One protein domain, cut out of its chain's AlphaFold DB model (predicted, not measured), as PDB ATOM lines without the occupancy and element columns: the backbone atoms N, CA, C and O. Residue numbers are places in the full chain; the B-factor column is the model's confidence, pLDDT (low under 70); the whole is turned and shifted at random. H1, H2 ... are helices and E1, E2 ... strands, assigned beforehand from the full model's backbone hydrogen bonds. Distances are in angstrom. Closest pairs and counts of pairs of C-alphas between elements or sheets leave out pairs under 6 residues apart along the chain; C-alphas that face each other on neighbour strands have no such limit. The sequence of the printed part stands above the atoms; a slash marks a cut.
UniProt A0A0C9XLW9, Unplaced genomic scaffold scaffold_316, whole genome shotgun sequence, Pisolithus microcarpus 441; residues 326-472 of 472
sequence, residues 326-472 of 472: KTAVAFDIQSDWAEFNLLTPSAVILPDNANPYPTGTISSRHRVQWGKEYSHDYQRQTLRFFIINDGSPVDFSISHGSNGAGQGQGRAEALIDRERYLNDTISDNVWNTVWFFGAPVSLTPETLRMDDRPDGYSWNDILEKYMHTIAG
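Overview. This is residues 326 to 472 of the 472 residues of an uncharacterized protein of Pisolithus microcarpus 441 (UniProt A0A0C9XLW9). The model is a sandwich of two twisted sheets face to face, their strands running nearly along each other, with a short helix, H1, beyond one end of the sandwich near the last residue of E6. The chain reaches H1 by a long looping link, of which residues 451 to 458 stick out and add to the longest axis. The printed part has 147 residues, with ten named strands, E1 to E10, followed by one named helix, and its class is mostly strand. The sheets run E3, E6, E1, E8, E9 and E4, E5, E2, E7, E10, both antiparallel throughout. The whole is compact, with a radius of gyration of the C-alphas of 16.9 A and spans of 62 by 29 by 22 A.

Along the chain. In one sheet, E3 is residues 348 to 351, E6 residues 379 to 389 with 30.8 A from first to last C-alpha, E1 residues 326 to 335 with 27.4 A, E8 residues 411 to 416, and E9 residues 419 to 423. E1 begins at C-alpha 326, (120.124, 205.704, 169.454). In the other, E4 is residues 361 to 363, E5 residues 367 to 371, E2 residues 337 to 342, E7 residues 394 to 400 with 19.7 A, and E10 residues 433 to 439. H1, residues 459 to 469, measures 15.3 A and ends at C-alpha 469, (128.933, 214.767, 174.669).

Arrangement. E6 and E1 are antiparallel at 158 degrees, with N 331 and O 383 2.8 A apart, within hydrogen-bond range. E1 and E8 are antiparallel at 169 degrees, with N 332 and O 413 at 2.8 A. In the twisted second sheet, E2 and E7 are antiparallel at 165 degrees, with N 339 and O 399 at 2.8 A. The facing parts of the sheets are 7.9 A centre to centre, with best planes 12 degrees apart. The closest C-alphas of E7 and E8 are those of His 400 and Ala 412, 6.4 A apart. E1 with E8, E2 with E7, E3 with E6 and E4 with E5 form a jelly roll, one long hairpin wound over both sheets. H1 only grazes the first sheet, with its residues 459 to 467; its closest C-alphas with E6 are Leu 463 and Asn 389, at 7.8 A. In H1 every O i to N i+4 pair is within hydrogen-bond range.

Size, cuts and confidence. The C-alphas farthest apart are those of Gly 406 and Pro 454, at 62.6 A. The printed part has no cut and ends at Gly 472, the chain's last residue. The link from E10 to H1, 19 residues, is long. Mean pLDDT of the printed part is 87.7; residues 403 to 408, 426 to 431 and 472 are under 70.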
ATOM      1  N   LYS A 326     119.042 206.679 169.511       95.81
ATOM      2  CA  LYS A 326     120.124 205.704 169.454       95.81
ATOM      3  C   LYS A 326     119.520 204.316 169.299       95.81
ATOM      4  O   LYS A 326     118.965 203.761 170.243       95.81
ATOM      5  N   THR A 327     119.607 203.764 168.095       96.81
ATOM      6  CA  THR A 327     119.004 202.469 167.759       96.81
ATOM      7  C   THR A 327     120.079 201.401 167.720       96.81
ATOM      8  O   THR A 327     121.028 201.519 166.951       96.81
ATOM      9  N   ALA A 328     119.949 200.369 168.551       96.25
ATOM     10  CA  ALA A 328     120.878 199.245 168.549       96.25
ATOM     11  C   ALA A 328     120.692 198.382 167.295       96.25
ATOM     12  O   ALA A 328     119.561 198.097 166.889       96.25
ATOM     13  N   VAL A 329     121.812 197.943 166.727       97.88
ATOM     14  CA  VAL A 329     121.863 197.029 165.590       97.88
ATOM     15  C   VAL A 329     122.763 195.848 165.928       97.88
ATOM     16  O   VAL A 329     123.893 196.021 166.393       97.88
ATOM     17  N   ALA A 330     122.259 194.642 165.679       97.75
ATOM     18  CA  ALA A 330     123.069 193.435 165.606       97.75
ATOM     19  C   ALA A 330     123.071 192.943 164.157       97.75
ATOM     20  O   ALA A 330     122.021 192.599 163.619       97.75
ATOM     21  N   PHE A 331     124.243 192.949 163.528       97.94
ATOM     22  CA  PHE A 331     124.430 192.496 162.158       97.94
ATOM     23  C   PHE A 331     125.099 191.121 162.170       97.94
ATOM     24  O   PHE A 331     126.305 191.007 162.396       97.94
ATOM     25  N   ASP A 332     124.282 190.087 161.993       97.06
ATOM     26  CA  ASP A 332     124.680 188.687 161.999       97.06
ATOM     27  C   ASP A 332     125.081 188.244 160.591       97.06
ATOM     28  O   ASP A 332     124.298 188.298 159.644       97.06
ATOM     29  N   ILE A 333     126.308 187.754 160.469       94.62
ATOM     30  CA  ILE A 333     126.951 187.399 159.209       94.62
ATOM     31  C   ILE A 333     127.232 185.903 159.206       94.62
ATOM     32  O   ILE A 333     127.742 185.358 160.183       94.62
ATOM     33  N   GLN A 334     126.900 185.244 158.101       92.44
ATOM     34  CA  GLN A 334     127.256 183.860 157.795       92.44
ATOM     35  C   GLN A 334     127.710 183.819 156.332       92.44
ATOM     36  O   GLN A 334     126.919 183.549 155.430       92.44
ATOM     37  N   SER A 335     128.952 184.235 156.101       90.06
ATOM     38  CA  SER A 335     129.508 184.520 154.773       90.06
ATOM     39  C   SER A 335     131.036 184.651 154.863       90.06
ATOM     40  O   SER A 335     131.588 184.638 155.962       90.06
ATOM     41  N   ASP A 336     131.725 184.785 153.730       87.56
ATOM     42  CA  ASP A 336     133.150 185.152 153.666       87.56
ATOM     43  C   ASP A 336     133.386 186.668 153.816       87.56
ATOM     44  O   ASP A 336     134.413 187.128 154.317       87.56
ATOM     45  N   TRP A 337     132.386 187.460 153.438       90.94
ATOM     46  CA  TRP A 337     132.266 188.871 153.775       90.94
ATOM     47  C   TRP A 337     130.799 189.289 153.830       90.94
ATOM     48  O   TRP A 337     129.931 188.666 153.205       90.94
ATOM     49  N   ALA A 338     130.523 190.365 154.558       93.00
ATOM     50  CA  ALA A 338     129.254 191.068 154.466       93.00
ATOM     51  C   ALA A 338     129.399 192.538 154.846       93.00
ATOM     52  O   ALA A 338     130.338 192.944 155.535       93.00
ATOM     53  N   GLU A 339     128.436 193.326 154.399       93.62
ATOM     54  CA  GLU A 339     128.428 194.769 154.508       93.62
ATOM     55  C   GLU A 339     127.032 195.282 154.838       93.62
ATOM     56  O   GLU A 339     126.035 194.853 154.257       93.62
ATOM     57  N   PHE A 340     126.994 196.237 155.759       95.62
ATOM     58  CA  PHE A 340     125.844 197.065 156.066       95.62
ATOM     59  C   PHE A 340     126.143 198.498 155.621       95.62
ATOM     60  O   PHE A 340     127.098 199.107 156.115       95.62
ATOM     61  N   ASN A 341     125.315 199.048 154.733       93.50
ATOM     62  CA  ASN A 341     125.427 200.433 154.273       93.50
ATOM     63  C   ASN A 341     124.224 201.248 154.728       93.50
ATOM     64  O   ASN A 341     123.087 200.921 154.399       93.50
ATOM     65  N   LEU A 342     124.473 202.351 155.421       93.38
ATOM     66  CA  LEU A 342     123.453 203.300 155.830       93.38
ATOM     67  C   LEU A 342     123.155 204.259 154.674       93.38
ATOM     68  O   LEU A 342     124.009 205.037 154.253       93.38
ATOM     69  N   LEU A 343     121.927 204.208 154.163       91.88
ATOM     70  CA  LEU A 343     121.493 204.991 153.004       91.88
ATOM     71  C   LEU A 343     120.784 206.282 153.399       91.88
ATOM     72  O   LEU A 343     120.650 207.166 152.560       91.88
ATOM     73  N   THR A 344     120.355 206.409 154.656       89.50
ATOM     74  CA  THR A 344     119.813 207.651 155.213       89.50
ATOM     75  C   THR A 344     120.947 208.637 155.497       89.50
ATOM     76  O   THR A 344     121.675 208.453 156.475       89.50
ATOM     77  N   PRO A 345     121.090 209.722 154.715       79.81
ATOM     78  CA  PRO A 345     122.225 210.629 154.874       79.81
ATOM     79  C   PRO A 345     122.204 211.397 156.200       79.81
ATOM     80  O   PRO A 345     123.248 211.861 156.643       79.81
ATOM     81  N   SER A 346     121.030 211.524 156.834       85.69
ATOM     82  CA  SER A 346     120.842 212.175 158.136       85.69
ATOM     83  C   SER A 346     121.275 211.312 159.325       85.69
ATOM     84  O   SER A 346     121.298 211.797 160.453       85.69
ATOM     85  N   ALA A 347     121.626 210.047 159.107       92.00
ATOM     86  CA  ALA A 347     121.970 209.109 160.162       92.00
ATOM     87  C   ALA A 347     123.467 208.761 160.141       92.00
ATOM     88  O   ALA A 347     124.126 208.815 159.097       92.00
ATOM     89  N   VAL A 348     124.008 208.387 161.303       94.06
ATOM     90  CA  VAL A 348     125.401 207.937 161.445       94.06
ATOM     91  C   VAL A 348     125.503 206.653 162.259       94.06
ATOM     92  O   VAL A 348     124.719 206.415 163.175       94.06
ATOM     93  N   ILE A 349     126.507 205.844 161.946       95.31
ATOM     94  CA  ILE A 349     126.886 204.642 162.678       95.31
ATOM     95  C   ILE A 349     127.892 205.008 163.770       95.31
ATOM     96  O   ILE A 349     128.873 205.714 163.529       95.31
ATOM     97  N   LEU A 350     127.648 204.486 164.969       95.25
ATOM     98  CA  LEU A 350     128.540 204.555 166.116       95.25
ATOM     99  C   LEU A 350     128.868 203.127 166.586       95.25
ATOM    100  O   LEU A 350     127.936 202.376 166.882       95.25
ATOM    101  N   PRO A 351     130.151 202.740 166.702       94.69
ATOM    102  CA  PRO A 351     130.527 201.433 167.239       94.69
ATOM    103  C   PRO A 351     129.997 201.204 168.658       94.69
ATOM    104  O   PRO A 351     129.939 202.129 169.474       94.69
ATOM    105  N   ASP A 352     129.641 199.960 168.976       95.44
ATOM    106  CA  ASP A 352     129.349 199.569 170.353       95.44
ATOM    107  C   ASP A 352     130.648 199.223 171.092       95.44
ATOM    108  O   ASP A 352     131.159 198.110 171.001       95.44
ATOM    109  N   ASN A 353     131.187 200.174 171.858       91.75
ATOM    110  CA  ASN A 353     132.442 199.985 172.594       91.75
ATOM    111  C   ASN A 353     132.392 198.845 173.629       91.75
ATOM    112  O   ASN A 353     133.443 198.334 174.011       91.75
ATOM    113  N   ALA A 354     131.202 198.439 174.092       94.56
ATOM    114  CA  ALA A 354     131.061 197.289 174.987       94.56
ATOM    115  C   ALA A 354     131.190 195.948 174.243       94.56
ATOM    116  O   ALA A 354     131.467 194.923 174.863       94.56
ATOM    117  N   ASN A 355     131.007 195.957 172.921       95.38
ATOM    118  CA  ASN A 355     131.078 194.801 172.039       95.38
ATOM    119  C   ASN A 355     131.956 195.144 170.821       95.38
ATOM    120  O   ASN A 355     131.427 195.344 169.723       95.38
ATOM    121  N   PRO A 356     133.286 195.257 171.009       94.75
ATOM    122  CA  PRO A 356     134.189 195.704 169.957       94.75
ATOM    123  C   PRO A 356     134.096 194.799 168.728       94.75
ATOM    124  O   PRO A 356     133.910 193.584 168.844       94.75
ATOM    125  N   TYR A 357     134.250 195.396 167.547       96.12
ATOM    126  CA  TYR A 357     134.209 194.640 166.304       96.12
ATOM    127  C   TYR A 357     135.314 193.570 166.244       96.12
ATOM    128  O   TYR A 357     136.432 193.812 166.714       96.12
ATOM    129  N   PRO A 358     135.033 192.400 165.642       94.56
ATOM    130  CA  PRO A 358     136.051 191.399 165.363       94.56
ATOM    131  C   PRO A 358     137.140 191.944 164.427       94.56
ATOM    132  O   PRO A 358     136.956 192.912 163.685       94.56
ATOM    133  N   THR A 359     138.307 191.298 164.437       92.81
ATOM    134  CA  THR A 359     139.398 191.627 163.509       92.81
ATOM    135  C   THR A 359     138.949 191.450 162.056       92.81
ATOM    136  O   THR A 359     138.215 190.519 161.731       92.81
ATOM    137  N   GLY A 360     139.410 192.341 161.173       90.12
ATOM    138  CA  GLY A 360     139.005 192.352 159.764       90.12
ATOM    139  C   GLY A 360     137.717 193.132 159.491       90.12
ATOM    140  O   GLY A 360     137.210 193.081 158.372       90.12
ATOM    141  N   THR A 361     137.190 193.855 160.484       94.31
ATOM    142  CA  THR A 361     136.113 194.826 160.283       94.31
ATOM    143  C   THR A 361     136.664 196.184 159.864       94.31
ATOM    144  O   THR A 361     137.572 196.728 160.493       94.31
ATOM    145  N   ILE A 362     136.064 196.741 158.819       91.12
ATOM    146  CA  ILE A 362     136.224 198.120 158.370       91.12
ATOM    147  C   ILE A 362     134.927 198.851 158.713       91.12
ATOM    148  O   ILE A 362     133.836 198.358 158.421       91.12
ATOM    149  N   SER A 363     135.022 200.018 159.344       91.62
ATOM    150  CA  SER A 363     133.837 200.783 159.733       91.62
ATOM    151  C   SER A 363     134.033 202.277 159.558       91.62
ATOM    152  O   SER A 363     135.075 202.821 159.918       91.62
ATOM    153  N   SER A 364     132.981 202.940 159.103       90.12
ATOM    154  CA  SER A 364     132.854 204.387 159.008       90.12
ATOM    155  C   SER A 364     131.533 204.833 159.642       90.12
ATOM    156  O   SER A 364     130.777 204.025 160.183       90.12
ATOM    157  N   ARG A 365     131.207 206.126 159.546       90.81
ATOM    158  CA  ARG A 365     129.894 206.634 159.976       90.81
ATOM    159  C   ARG A 365     128.732 206.172 159.103       90.81
ATOM    160  O   ARG A 365     127.592 206.391 159.487       90.81
ATOM    161  N   HIS A 366     128.984 205.567 157.950       90.38
ATOM    162  CA  HIS A 366     127.919 205.180 157.022       90.38
ATOM    163  C   HIS A 366     127.989 203.712 156.609       90.38
ATOM    164  O   HIS A 366     127.062 203.215 155.983       90.38
ATOM    165  N   ARG A 367     129.046 202.995 156.992       92.44
ATOM    166  CA  ARG A 367     129.300 201.636 156.526       92.44
ATOM    167  C   ARG A 367     129.954 200.800 157.610       92.44
ATOM    168  O   ARG A 367     130.842 201.282 158.309       92.44
ATOM    169  N   VAL A 368     129.559 199.537 157.704       94.50
ATOM    170  CA  VAL A 368     130.291 198.519 158.462       94.50
ATOM    171  C   VAL A 368     130.429 197.288 157.580       94.50
ATOM    172  O   VAL A 368     129.431 196.707 157.164       94.50
ATOM    173  N   GLN A 369     131.665 196.887 157.303       93.88
ATOM    174  CA  GLN A 369     131.991 195.695 156.532       93.88
ATOM    175  C   GLN A 369     132.855 194.771 157.380       93.88
ATOM    176  O   GLN A 369     133.808 195.215 158.015       93.88
ATOM    177  N   TRP A 370     132.567 193.476 157.350       94.69
ATOM    178  CA  TRP A 370     133.478 192.455 157.851       94.69
ATOM    179  C   TRP A 370     133.907 191.524 156.721       94.69
ATOM    180  O   TRP A 370     133.119 191.212 155.826       94.69
ATOM    181  N   GLY A 371     135.158 191.072 156.797       90.44
ATOM    182  CA  GLY A 371     135.734 190.148 155.833       90.44
ATOM    183  C   GLY A 371     136.166 190.841 154.544       90.44
ATOM    184  O   GLY A 371     136.116 192.068 154.398       90.44
ATOM    185  N   LYS A 372     136.630 190.029 153.596       85.06
ATOM    186  CA  LYS A 372     137.117 190.493 152.299       85.06
ATOM    187  C   LYS A 372     136.412 189.734 151.186       85.06
ATOM    188  O   LYS A 372     136.363 188.504 151.208       85.06
ATOM    189  N   GLU A 373     135.926 190.483 150.205       79.94
ATOM    190  CA  GLU A 373     135.368 189.938 148.972       79.94
ATOM    191  C   GLU A 373     136.353 188.953 148.314       79.94
ATOM    192  O   GLU A 373     137.560 189.217 148.254       79.94
ATOM    193  N   TYR A 374     135.842 187.805 147.854       78.44
ATOM    194  CA  TYR A 374     136.608 186.689 147.270       78.44
ATOM    195  C   TYR A 374     137.646 186.042 148.191       78.44
ATOM    196  O   TYR A 374     138.558 185.363 147.716       78.44
ATOM    197  N   SER A 375     137.554 186.240 149.508       79.94
ATOM    198  CA  SER A 375     138.410 185.492 150.432       79.94
ATOM    199  C   SER A 375     138.052 184.007 150.459       79.94
ATOM    200  O   SER A 375     138.935 183.189 150.711       79.94
ATOM    201  N   HIS A 376     136.784 183.665 150.183       78.06
ATOM    202  CA  HIS A 376     136.244 182.309 150.305       78.06
ATOM    203  C   HIS A 376     136.416 181.712 151.718       78.06
ATOM    204  O   HIS A 376     136.331 180.496 151.893       78.06
ATOM    205  N   ASP A 377     136.645 182.561 152.725       83.31
ATOM    206  CA  ASP A 377     136.812 182.182 154.127       83.31
ATOM    207  C   ASP A 377     135.484 182.336 154.873       83.31
ATOM    208  O   ASP A 377     135.222 183.344 155.526       83.31
ATOM    209  N   TYR A 378     134.606 181.346 154.721       86.06
ATOM    210  CA  TYR A 378     133.279 181.378 155.328       86.06
ATOM    211  C   TYR A 378     133.361 181.365 156.859       86.06
ATOM    212  O   TYR A 378     133.816 180.389 157.464       86.06
ATOM    213  N   GLN A 379     132.827 182.405 157.502       89.19
ATOM    214  CA  GLN A 379     132.723 182.466 158.957       89.19
ATOM    215  C   GLN A 379     131.350 182.950 159.419       89.19
ATOM    216  O   GLN A 379     130.535 183.476 158.658       89.19
ATOM    217  N   ARG A 380     131.112 182.780 160.723       92.69
ATOM    218  CA  ARG A 380     129.991 183.398 161.421       92.69
ATOM    219  C   ARG A 380     130.495 184.494 162.342       92.69
ATOM    220  O   ARG A 380     131.290 184.217 163.235       92.69
ATOM    221  N   GLN A 381     129.994 185.706 162.150       94.94
ATOM    222  CA  GLN A 381     130.351 186.873 162.951       94.94
ATOM    223  C   GLN A 381     129.108 187.687 163.295       94.94
ATOM    224  O   GLN A 381     128.105 187.622 162.590       94.94
ATOM    225  N   THR A 382     129.191 188.472 164.363       96.94
ATOM    226  CA  THR A 382     128.156 189.445 164.724       96.94
ATOM    227  C   THR A 382     128.822 190.788 164.966       96.94
ATOM    228  O   THR A 382     129.679 190.905 165.841       96.94
ATOM    229  N   LEU A 383     128.413 191.810 164.217       97.75
ATOM    230  CA  LEU A 383     128.853 193.189 164.427       97.75
ATOM    231  C   LEU A 383     127.770 193.931 165.208       97.75
ATOM    232  O   LEU A 383     126.588 193.830 164.878       97.75
ATOM    233  N   ARG A 384     128.157 194.668 166.252       97.75
ATOM    234  CA  ARG A 384     127.227 195.439 167.086       97.75
ATOM    235  C   ARG A 384     127.553 196.916 167.012       97.75
ATOM    236  O   ARG A 384     128.698 197.318 167.199       97.75
ATOM    237  N   PHE A 385     126.536 197.712 166.733       97.62
ATOM    238  CA  PHE A 385     126.672 199.152 166.604       97.62
ATOM    239  C   PHE A 385     125.351 199.851 166.875       97.62
ATOM    240  O   PHE A 385     124.311 199.219 167.060       97.62
ATOM    241  N   PHE A 386     125.402 201.174 166.904       97.12
ATOM    242  CA  PHE A 386     124.239 202.026 167.029       97.12
ATOM    243  C   PHE A 386     124.067 202.873 165.779       97.12
ATOM    244  O   PHE A 386     125.044 203.385 165.235       97.12
ATOM    245  N   ILE A 387     122.821 203.070 165.365       97.06
ATOM    246  CA  ILE A 387     122.456 204.128 164.427       97.06
ATOM    247  C   ILE A 387     121.970 205.324 165.245       97.06
ATOM    248  O   ILE A 387     121.027 205.198 166.029       97.06
ATOM    249  N   ILE A 388     122.633 206.465 165.067       96.12
ATOM    250  CA  ILE A 388     122.256 207.751 165.650       96.12
ATOM    251  C   ILE A 388     121.534 208.571 164.588       96.12
ATOM    252  O   ILE A 388     122.089 208.814 163.513       96.12
ATOM    253  N   ASN A 389     120.312 209.003 164.883       94.06
ATOM    254  CA  ASN A 389     119.529 209.842 163.982       94.06
ATOM    255  C   ASN A 389     118.501 210.715 164.724       94.06
ATOM    256  O   ASN A 389     118.516 210.814 165.950       94.06
ATOM    257  N   ASP A 390     117.617 211.355 163.965       90.69
ATOM    258  CA  ASP A 390     116.628 212.337 164.415       90.69
ATOM    259  C   ASP A 390     115.219 211.757 164.669       90.69
ATOM    260  O   ASP A 390     114.250 212.501 164.837       90.69
ATOM    261  N   GLY A 391     115.084 210.425 164.692       88.94
ATOM    262  CA  GLY A 391     113.807 209.731 164.897       88.94
ATOM    263  C   GLY A 391     113.071 209.362 163.610       88.94
ATOM    264  O   GLY A 391     112.018 208.717 163.658       88.94
ATOM    265  N   SER A 392     113.613 209.736 162.451       89.44
ATOM    266  CA  SER A 392     113.158 209.202 161.169       89.44
ATOM    267  C   SER A 392     113.448 207.704 161.039       89.44
ATOM    268  O   SER A 392     114.415 207.215 161.614       89.44
ATOM    269  N   PRO A 393     112.652 206.941 160.274       91.19
ATOM    270  CA  PRO A 393     113.050 205.619 159.826       91.19
ATOM    271  C   PRO A 393     114.365 205.654 159.058       91.19
ATOM    272  O   PRO A 393     114.711 206.672 158.452       91.19
ATOM    273  N   VAL A 394     115.065 204.527 159.071       93.00
ATOM    274  CA  VAL A 394     116.362 204.380 158.416       93.00
ATOM    275  C   VAL A 394     116.246 203.498 157.181       93.00
ATOM    276  O   VAL A 394     115.602 202.450 157.188       93.00
ATOM    277  N   ASP A 395     116.893 203.945 156.119       94.06
ATOM    278  CA  ASP A 395     117.093 203.221 154.878       94.06
ATOM    279  C   ASP A 395     118.518 202.668 154.899       94.06
ATOM    280  O   ASP A 395     119.468 203.367 155.275       94.06
ATOM    281  N   PHE A 396     118.687 201.416 154.495       94.88
ATOM    282  CA  PHE A 396     119.991 200.760 154.469       94.88
ATOM    283  C   PHE A 396     120.035 199.662 153.406       94.88
ATOM    284  O   PHE A 396     119.009 199.272 152.846       94.88
ATOM    285  N   SER A 397     121.225 199.151 153.114       93.75
ATOM    286  CA  SER A 397     121.377 197.923 152.341       93.75
ATOM    287  C   SER A 397     122.268 196.917 153.046       93.75
ATOM    288  O   SER A 397     123.136 197.276 153.845       93.75
ATOM    289  N   ILE A 398     122.026 195.645 152.736       94.25
ATOM    290  CA  ILE A 398     122.866 194.529 153.151       94.25
ATOM    291  C   ILE A 398     123.446 193.888 151.902       94.25
ATOM    292  O   ILE A 398     122.691 193.513 151.003       94.25
ATOM    293  N   SER A 399     124.760 193.694 151.905       90.69
ATOM    294  CA  SER A 399     125.480 192.930 150.890       90.69
ATOM    295  C   SER A 399     126.270 191.800 151.532       90.69
ATOM    296  O   SER A 399     126.719 191.929 152.669       90.69
ATOM    297  N   HIS A 400     126.441 190.685 150.826       89.81
ATOM    298  CA  HIS A 400     127.283 189.584 151.293       89.81
ATOM    299  C   HIS A 400     127.859 188.764 150.136       89.81
ATOM    300  O   HIS A 400     127.322 188.751 149.026       89.81
ATOM    301  N   GLY A 401     128.951 188.057 150.414       84.69
ATOM    302  CA  GLY A 401     129.542 187.086 149.499       84.69
ATOM    303  C   GLY A 401     128.855 185.723 149.492       84.69
ATOM    304  O   GLY A 401     127.725 185.556 149.956       84.69
ATOM    305  N   SER A 402     129.532 184.737 148.910       73.31
ATOM    306  CA  SER A 402     129.063 183.353 148.796       73.31
ATOM    307  C   SER A 402     129.954 182.407 149.609       73.31
ATOM    308  O   SER A 402     131.015 182.792 150.094       73.31
ATOM    309  N   ASN A 403     129.562 181.139 149.749       65.50
ATOM    310  CA  ASN A 403     130.342 180.142 150.496       65.50
ATOM    311  C   ASN A 403     131.642 179.666 149.799       65.50
ATOM    312  O   ASN A 403     132.203 178.642 150.190       65.50
ATOM    313  N   GLY A 404     132.122 180.353 148.761       57.12
ATOM    314  CA  GLY A 404     133.257 179.901 147.958       57.12
ATOM    315  C   GLY A 404     132.888 178.921 146.840       57.12
ATOM    316  O   GLY A 404     131.802 178.989 146.280       57.12
ATOM    317  N   ALA A 405     133.832 178.055 146.447       47.97
ATOM    318  CA  ALA A 405     133.796 177.246 145.215       47.97
ATOM    319  C   ALA A 405     132.702 176.149 145.140       47.97
ATOM    320  O   ALA A 405     132.724 175.323 144.226       47.97
ATOM    321  N   GLY A 406     131.764 176.102 146.089       54.72
ATOM    322  CA  GLY A 406     130.626 175.183 146.088       54.72
ATOM    323  C   GLY A 406     129.317 175.891 145.734       54.72
ATOM    324  O   GLY A 406     129.178 177.095 145.893       54.72
ATOM    325  N   GLN A 407     128.311 175.139 145.285       47.94
ATOM    326  CA  GLN A 407     126.945 175.661 145.277       47.94
ATOM    327  C   GLN A 407     126.437 175.777 146.723       47.94
ATOM    328  O   GLN A 407     126.230 174.760 147.385       47.94
ATOM    329  N   GLY A 408     126.185 177.006 147.188       55.78
ATOM    330  CA  GLY A 408     125.176 177.289 148.213       55.78
ATOM    331  C   GLY A 408     125.612 178.076 149.457       55.78
ATOM    332  O   GLY A 408     126.448 177.635 150.223       55.78
ATOM    333  N   GLN A 409     124.849 179.135 149.748       70.38
ATOM    334  CA  GLN A 409     124.617 179.751 151.069       70.38
ATOM    335  C   GLN A 409     125.698 180.706 151.610       70.38
ATOM    336  O   GLN A 409     126.619 180.317 152.314       70.38
ATOM    337  N   GLY A 410     125.494 181.998 151.355       80.00
ATOM    338  CA  GLY A 410     125.899 183.091 152.234       80.00
ATOM    339  C   GLY A 410     124.629 183.812 152.688       80.00
ATOM    340  O   GLY A 410     123.639 183.825 151.956       80.00
ATOM    341  N   ARG A 411     124.625 184.356 153.903       90.44
ATOM    342  CA  ARG A 411     123.534 185.204 154.394       90.44
ATOM    343  C   ARG A 411     124.058 186.275 155.328       90.44
ATOM    344  O   ARG A 411     125.023 186.062 156.069       90.44
ATOM    345  N   ALA A 412     123.347 187.385 155.366       94.25
ATOM    346  CA  ALA A 412     123.544 188.421 156.358       94.25
ATOM    347  C   ALA A 412     122.183 188.949 156.829       94.25
ATOM    348  O   ALA A 412     121.254 189.116 156.041       94.25
ATOM    349  N   GLU A 413     122.043 189.158 158.133       97.06
ATOM    350  CA  GLU A 413     120.797 189.571 158.775       97.06
ATOM    351  C   GLU A 413     121.079 190.743 159.709       97.06
ATOM    352  O   GLU A 413     121.947 190.657 160.574       97.06
ATOM    353  N   ALA A 414     120.342 191.841 159.557       97.88
ATOM    354  CA  ALA A 414     120.351 192.929 160.525       97.88
ATOM    355  C   ALA A 414     119.116 192.826 161.423       97.88
ATOM    356  O   ALA A 414     117.984 192.812 160.939       97.88
ATOM    357  N   LEU A 415     119.333 192.781 162.734       97.75
ATOM    358  CA  LEU A 415     118.310 193.042 163.737       97.75
ATOM    359  C   LEU A 415     118.409 194.518 164.126       97.75
ATOM    360  O   LEU A 415     119.369 194.910 164.792       97.75
ATOM    361  N   ILE A 416     117.434 195.319 163.703       96.25
ATOM    362  CA  ILE A 416     117.342 196.748 164.026       96.25
ATOM    363  C   ILE A 416     116.135 196.933 164.937       96.25
ATOM    364  O   ILE A 416     115.009 196.610 164.556       96.25
ATOM    365  N   ASP A 417     116.390 197.415 166.155       85.81
ATOM    366  CA  ASP A 417     115.421 197.412 167.254       85.81
ATOM    367  C   ASP A 417     114.852 196.001 167.524       85.81
ATOM    368  O   ASP A 417     115.438 195.225 168.283       85.81
ATOM    369  N   ARG A 418     113.731 195.638 166.885       87.00
ATOM    370  CA  ARG A 418     113.056 194.331 167.016       87.00
ATOM    371  C   ARG A 418     112.716 193.673 165.682       87.00
ATOM    372  O   ARG A 418     112.149 192.579 165.676       87.00
ATOM    373  N   GLU A 419     113.044 194.322 164.569       95.12
ATOM    374  CA  GLU A 419     112.740 193.831 163.229       95.12
ATOM    375  C   GLU A 419     113.972 193.202 162.582       95.12
ATOM    376  O   GLU A 419     115.100 193.666 162.756       95.12
ATOM    377  N   ARG A 420     113.739 192.105 161.858       96.75
ATOM    378  CA  ARG A 420     114.775 191.320 161.187       96.75
ATOM    379  C   ARG A 420     114.750 191.607 159.698       96.75
ATOM    380  O   ARG A 420     113.705 191.474 159.063       96.75
ATOM    381  N   TYR A 421     115.916 191.911 159.153       97.44
ATOM    382  CA  TYR A 421     116.113 192.208 157.744       97.44
ATOM    383  C   TYR A 421     117.153 191.253 157.187       97.44
ATOM    384  O   TYR A 421     118.334 191.349 157.519       97.44
ATOM    385  N   LEU A 422     116.692 190.293 156.392       95.38
ATOM    386  CA  LEU A 422     117.500 189.200 155.874       95.38
ATOM    387  C   LEU A 422     117.860 189.456 154.414       95.38
ATOM    388  O   LEU A 422     116.983 189.709 153.592       95.38
ATOM    389  N   ASN A 423     119.141 189.311 154.102       92.56
ATOM    390  CA  ASN A 423     119.605 189.032 152.757       92.56
ATOM    391  C   ASN A 423     120.200 187.616 152.733       92.56
ATOM    392  O   ASN A 423     121.228 187.354 153.358       92.56
ATOM    393  N   ASP A 424     119.496 186.703 152.073       87.81
ATOM    394  CA  ASP A 424     119.908 185.325 151.779       87.81
ATOM    395  C   ASP A 424     119.869 185.026 150.270       87.81
ATOM    396  O   ASP A 424     120.031 183.880 149.841       87.81
ATOM    397  N   THR A 425     119.629 186.058 149.454       76.19
ATOM    398  CA  THR A 425     119.469 185.912 148.012       76.19
ATOM    399  C   THR A 425     120.841 185.912 147.357       76.19
ATOM    400  O   THR A 425     121.554 186.911 147.371       76.19
ATOM    401  N   ILE A 426     121.201 184.787 146.742       67.50
ATOM    402  CA  ILE A 426     122.405 184.677 145.922       67.50
ATOM    403  C   ILE A 426     121.975 184.817 144.467       67.50
ATOM    404  O   ILE A 426     121.356 183.920 143.901       67.50
ATOM    405  N   SER A 427     122.297 185.951 143.862       55.66
ATOM    406  CA  SER A 427     122.485 186.002 142.419       55.66
ATOM    407  C   SER A 427     123.892 185.473 142.132       55.66
ATOM    408  O   SER A 427     124.806 185.748 142.903       55.66
ATOM    409  N   ASP A 428     124.103 184.696 141.070       51.47
ATOM    410  CA  ASP A 428     125.424 184.145 140.688       51.47
ATOM    411  C   ASP A 428     126.449 185.236 140.263       51.47
ATOM    412  O   ASP A 428     127.340 185.004 139.447       51.47
ATOM    413  N   ASN A 429     126.311 186.460 140.775       54.47
ATOM    414  CA  ASN A 429     127.223 187.576 140.616       54.47
ATOM    415  C   ASN A 429     127.615 188.141 141.996       54.47
ATOM    416  O   ASN A 429     127.076 187.790 143.041       54.47
ATOM    417  N   VAL A 430     128.612 189.011 141.989       52.84
ATOM    418  CA  VAL A 430     129.338 189.470 143.183       52.84
ATOM    419  C   VAL A 430     128.640 190.626 143.913       52.84
ATOM    420  O   VAL A 430     129.145 191.144 144.903       52.84
ATOM    421  N   TRP A 431     127.435 190.995 143.467       63.94
ATOM    422  CA  TRP A 431     126.676 192.150 143.944       63.94
ATOM    423  C   TRP A 431     125.324 191.740 144.544       63.94
ATOM    424  O   TRP A 431     124.275 192.263 144.165       63.94
ATOM    425  N   ASN A 432     125.340 190.836 145.529       76.62
ATOM    426  CA  ASN A 432     124.146 190.420 146.281       76.62
ATOM    427  C   ASN A 432     123.705 191.506 147.268       76.62
ATOM    428  O   ASN A 432     123.844 191.339 148.475       76.62
ATOM    429  N   THR A 433     123.221 192.641 146.766       86.38
ATOM    430  CA  THR A 433     122.742 193.763 147.585       86.38
ATOM    431  C   THR A 433     121.220 193.749 147.672       86.38
ATOM    432  O   THR A 433     120.540 193.750 146.646       86.38
ATOM    433  N   VAL A 434     120.677 193.808 148.887       90.00
ATOM    434  CA  VAL A 434     119.245 194.038 149.134       90.00
ATOM    435  C   VAL A 434     119.075 195.367 149.857       90.00
ATOM    436  O   VAL A 434     119.783 195.651 150.822       90.00
ATOM    437  N   TRP A 435     118.141 196.186 149.375       91.50
ATOM    438  CA  TRP A 435     117.804 197.490 149.945       91.50
ATOM    439  C   TRP A 435     116.566 197.375 150.828       91.50
ATOM    440  O   TRP A 435     115.554 196.806 150.419       91.50
ATOM    441  N   PHE A 436     116.639 197.969 152.012       94.38
ATOM    442  CA  PHE A 436     115.555 198.041 152.977       94.38
ATOM    443  C   PHE A 436     115.215 199.507 153.215       94.38
ATOM    444  O   PHE A 436     116.103 200.329 153.449       94.38
ATOM    445  N   PHE A 437     113.926 199.830 153.140       93.56
ATOM    446  CA  PHE A 437     113.435 201.196 153.269       93.56
ATOM    447  C   PHE A 437     112.505 201.316 154.466       93.56
ATOM    448  O   PHE A 437     111.617 200.483 154.656       93.56
ATOM    449  N   GLY A 438     112.675 202.383 155.240       91.62
ATOM    450  CA  GLY A 438     111.762 202.734 156.315       91.62
ATOM    451  C   GLY A 438     111.846 201.848 157.559       91.62
ATOM    452  O   GLY A 438     110.834 201.708 158.250       91.62
ATOM    453  N   ALA A 439     113.015 201.285 157.872       93.88
ATOM    454  CA  ALA A 439     113.190 200.486 159.082       93.88
ATOM    455  C   ALA A 439     113.003 201.335 160.351       93.88
ATOM    456  O   ALA A 439     113.379 202.515 160.368       93.88
ATOM    457  N   PRO A 440     112.388 200.782 161.411       92.31
ATOM    458  CA  PRO A 440     112.071 201.534 162.606       92.31
ATOM    459  C   PRO A 440     113.341 201.895 163.376       92.31
ATOM    460  O   PRO A 440     114.396 201.277 163.250       92.31
ATOM    461  N   VAL A 441     113.196 202.910 164.218       91.69
ATOM    462  CA  VAL A 441     114.219 203.353 165.163       91.69
ATOM    463  C   VAL A 441     113.696 203.221 166.585       91.69
ATOM    464  O   VAL A 441     112.495 203.029 166.789       91.69
ATOM    465  N   SER A 442     114.600 203.338 167.561       91.69
ATOM    466  CA  SER A 442     114.251 203.356 168.983       91.69
ATOM    467  C   SER A 442     113.040 204.257 169.241       91.69
ATOM    468  O   SER A 442     112.938 205.362 168.712       91.69
ATOM    469  N   LEU A 443     112.118 203.800 170.088       86.94
ATOM    470  CA  LEU A 443     110.951 204.591 170.486       86.94
ATOM    471  C   LEU A 443     111.298 205.665 171.517       86.94
ATOM    472  O   LEU A 443     110.503 206.577 171.749       86.94
ATOM    473  N   THR A 444     112.455 205.543 172.166       88.62
ATOM    474  CA  THR A 444     112.867 206.431 173.247       88.62
ATOM    475  C   THR A 444     114.042 207.286 172.784       88.62
ATOM    476  O   THR A 444     115.084 206.730 172.422       88.62
ATOM    477  N   PRO A 445     113.888 208.620 172.781       92.00
ATOM    478  CA  PRO A 445     114.980 209.519 172.462       92.00
ATOM    479  C   PRO A 445     116.013 209.541 173.593       92.00
ATOM    480  O   PRO A 445     115.689 209.397 174.774       92.00
ATOM    481  N   GLU A 446     117.259 209.790 173.223       93.75
ATOM    482  CA  GLU A 446     118.343 210.090 174.145       93.75
ATOM    483  C   GLU A 446     118.091 211.434 174.841       93.75
ATOM    484  O   GLU A 446     117.534 212.378 174.272       93.75
ATOM    485  N   THR A 447     118.540 211.546 176.090       88.94
ATOM    486  CA  THR A 447     118.461 212.812 176.821       88.94
ATOM    487  C   THR A 447     119.653 213.685 176.451       88.94
ATOM    488  O   THR A 447     120.780 213.409 176.853       88.94
ATOM    489  N   LEU A 448     119.395 214.777 175.731       89.81
ATOM    490  CA  LEU A 448     120.390 215.795 175.410       89.81
ATOM    491  C   LEU A 448     119.917 217.149 175.937       89.81
ATOM    492  O   LEU A 448     118.828 217.609 175.597       89.81
ATOM    493  N   ARG A 449     120.735 217.807 176.763       84.75
ATOM    494  CA  ARG A 449     120.439 219.173 177.214       84.75
ATOM    495  C   ARG A 449     120.806 220.157 176.111       84.75
ATOM    496  O   ARG A 449     121.981 220.275 175.767       84.75
ATOM    497  N   MET A 450     119.823 220.875 175.588       83.00
ATOM    498  CA  MET A 450     119.999 222.014 174.682       83.00
ATOM    499  C   MET A 450     119.653 223.304 175.430       83.00
ATOM    500  O   MET A 450     118.909 223.247 176.407       83.00
ATOM    501  N   ASP A 451     120.208 224.438 175.003       84.19
ATOM    502  CA  ASP A 451     119.727 225.729 175.505       84.19
ATOM    503  C   ASP A 451     118.363 226.021 174.861       84.19
ATOM    504  O   ASP A 451     118.047 225.494 173.796       84.19
ATOM    505  N   ASP A 452     117.525 226.850 175.473       77.69
ATOM    506  CA  ASP A 452     116.245 227.191 174.850       77.69
ATOM    507  C   ASP A 452     116.460 228.218 173.728       77.69
ATOM    508  O   ASP A 452     116.890 229.349 173.969       77.69
ATOM    509  N   ARG A 453     116.139 227.831 172.484       82.88
ATOM    510  CA  ARG A 453     116.145 228.716 171.309       82.88
ATOM    511  C   ARG A 453     114.741 228.883 170.715       82.88
ATOM    512  O   ARG A 453     114.073 227.873 170.465       82.88
ATOM    513  N   PRO A 454     114.280 230.123 170.446       75.00
ATOM    514  CA  PRO A 454     112.958 230.363 169.860       75.00
ATOM    515  C   PRO A 454     112.761 229.689 168.493       75.00
ATOM    516  O   PRO A 454     111.706 229.114 168.227       75.00
ATOM    517  N   ASP A 455     113.791 229.712 167.652       81.75
ATOM    518  CA  ASP A 455     113.839 229.142 166.302       81.75
ATOM    519  C   ASP A 455     114.148 227.635 166.275       81.75
ATOM    520  O   ASP A 455     113.975 226.988 165.243       81.75
ATOM    521  N   GLY A 456     114.512 227.054 167.420       86.38
ATOM    522  CA  GLY A 456     114.908 225.655 167.531       86.38
ATOM    523  C   GLY A 456     116.366 225.423 167.131       86.38
ATOM    524  O   GLY A 456     117.212 226.307 167.250       86.38
ATOM    525  N   TYR A 457     116.665 224.201 166.701       88.00
ATOM    526  CA  TYR A 457     117.998 223.777 166.286       88.00
ATOM    527  C   TYR A 457     117.916 222.971 165.001       88.00
ATOM    528  O   TYR A 457     116.988 222.185 164.801       88.00
ATOM    529  N   SER A 458     118.926 223.115 164.146       88.94
ATOM    530  CA  SER A 458     119.073 222.191 163.031       88.94
ATOM    531  C   SER A 458     119.476 220.808 163.547       88.94
ATOM    532  O   SER A 458     120.075 220.666 164.617       88.94
ATOM    533  N   TRP A 459     119.202 219.770 162.756       90.94
ATOM    534  CA  TRP A 459     119.706 218.434 163.067       90.94
ATOM    535  C   TRP A 459     121.242 218.403 163.177       90.94
ATOM    536  O   TRP A 459     121.777 217.716 164.043       90.94
ATOM    537  N   ASN A 460     121.948 219.208 162.375       90.75
ATOM    538  CA  ASN A 460     123.405 219.322 162.438       90.75
ATOM    539  C   ASN A 460     123.898 219.808 163.808       90.75
ATOM    540  O   ASN A 460     124.805 219.194 164.367       90.75
ATOM    541  N   ASP A 461     123.267 220.844 164.372       91.19
ATOM    542  CA  ASP A 461     123.630 221.382 165.692       91.19
ATOM    543  C   ASP A 461     123.448 220.330 166.796       91.19
ATOM    544  O   ASP A 461     124.292 220.167 167.682       91.19
ATOM    545  N   ILE A 462     122.329 219.602 166.734       92.69
ATOM    546  CA  ILE A 462     121.975 218.572 167.714       92.69
ATOM    547  C   ILE A 462     122.930 217.384 167.619       92.69
ATOM    548  O   ILE A 462     123.469 216.947 168.639       92.69
ATOM    549  N   LEU A 463     123.163 216.879 166.406       92.69
ATOM    550  CA  LEU A 463     124.054 215.751 166.174       92.69
ATOM    551  C   LEU A 463     125.480 216.089 166.608       92.69
ATOM    552  O   LEU A 463     126.106 215.299 167.308       92.69
ATOM    553  N   GLU A 464     125.995 217.265 166.250       91.19
ATOM    554  CA  GLU A 464     127.338 217.683 166.651       91.19
ATOM    555  C   GLU A 464     127.484 217.749 168.175       91.19
ATOM    556  O   GLU A 464     128.426 217.172 168.727       91.19
ATOM    557  N   LYS A 465     126.527 218.373 168.873       93.12
ATOM    558  CA  LYS A 465     126.558 218.439 170.337       93.12
ATOM    559  C   LYS A 465     126.473 217.056 170.981       93.12
ATOM    560  O   LYS A 465     127.206 216.788 171.936       93.12
ATOM    561  N   TYR A 466     125.615 216.174 170.469       94.38
ATOM    562  CA  TYR A 466     125.515 214.801 170.963       94.38
ATOM    563  C   TYR A 466     126.837 214.050 170.790       94.38
ATOM    564  O   TYR A 466     127.352 213.493 171.756       94.38
ATOM    565  N   MET A 467     127.433 214.114 169.594       91.75
ATOM    566  CA  MET A 467     128.709 213.458 169.297       91.75
ATOM    567  C   MET A 467     129.854 213.985 170.174       91.75
ATOM    568  O   MET A 467     130.701 213.201 170.589       91.75
ATOM    569  N   HIS A 468     129.870 215.279 170.506       91.38
ATOM    570  CA  HIS A 468     130.824 215.829 171.476       91.38
ATOM    571  C   HIS A 468     130.580 215.326 172.904       91.38
ATOM    572  O   HIS A 468     131.537 215.041 173.616       91.38
ATOM    573  N   THR A 469     129.316 215.194 173.311       91.56
ATOM    574  CA  THR A 469     128.933 214.767 174.669       91.56
ATOM    575  C   THR A 469     129.326 213.319 174.953       91.56
ATOM    576  O   THR A 469     129.659 213.000 176.084       91.56
ATOM    577  N   ILE A 470     129.286 212.443 173.947       89.69
ATOM    578  CA  ILE A 470     129.661 211.027 174.104       89.69
ATOM    579  C   ILE A 470     131.160 210.761 173.899       89.69
ATOM    580  O   ILE A 470     131.609 209.637 174.117       89.69
ATOM    581  N   ALA A 471     131.913 211.754 173.415       81.31
ATOM    582  CA  ALA A 471     133.350 211.645 173.166       81.31
ATOM    583  C   ALA A 471     134.214 212.176 174.324       81.31
ATOM    584  O   ALA A 471     135.383 211.799 174.414       81.31
ATOM    585  N   GLY A 472     133.665 213.067 175.156       61.84
ATOM    586  CA  GLY A 472     134.275 213.534 176.407       61.84
ATOM    587  C   GLY A 472     133.783 212.729 177.596       61.84
ATOM    588  O   GLY A 472     134.580 212.588 178.548       61.84
TER     589      GLY A 472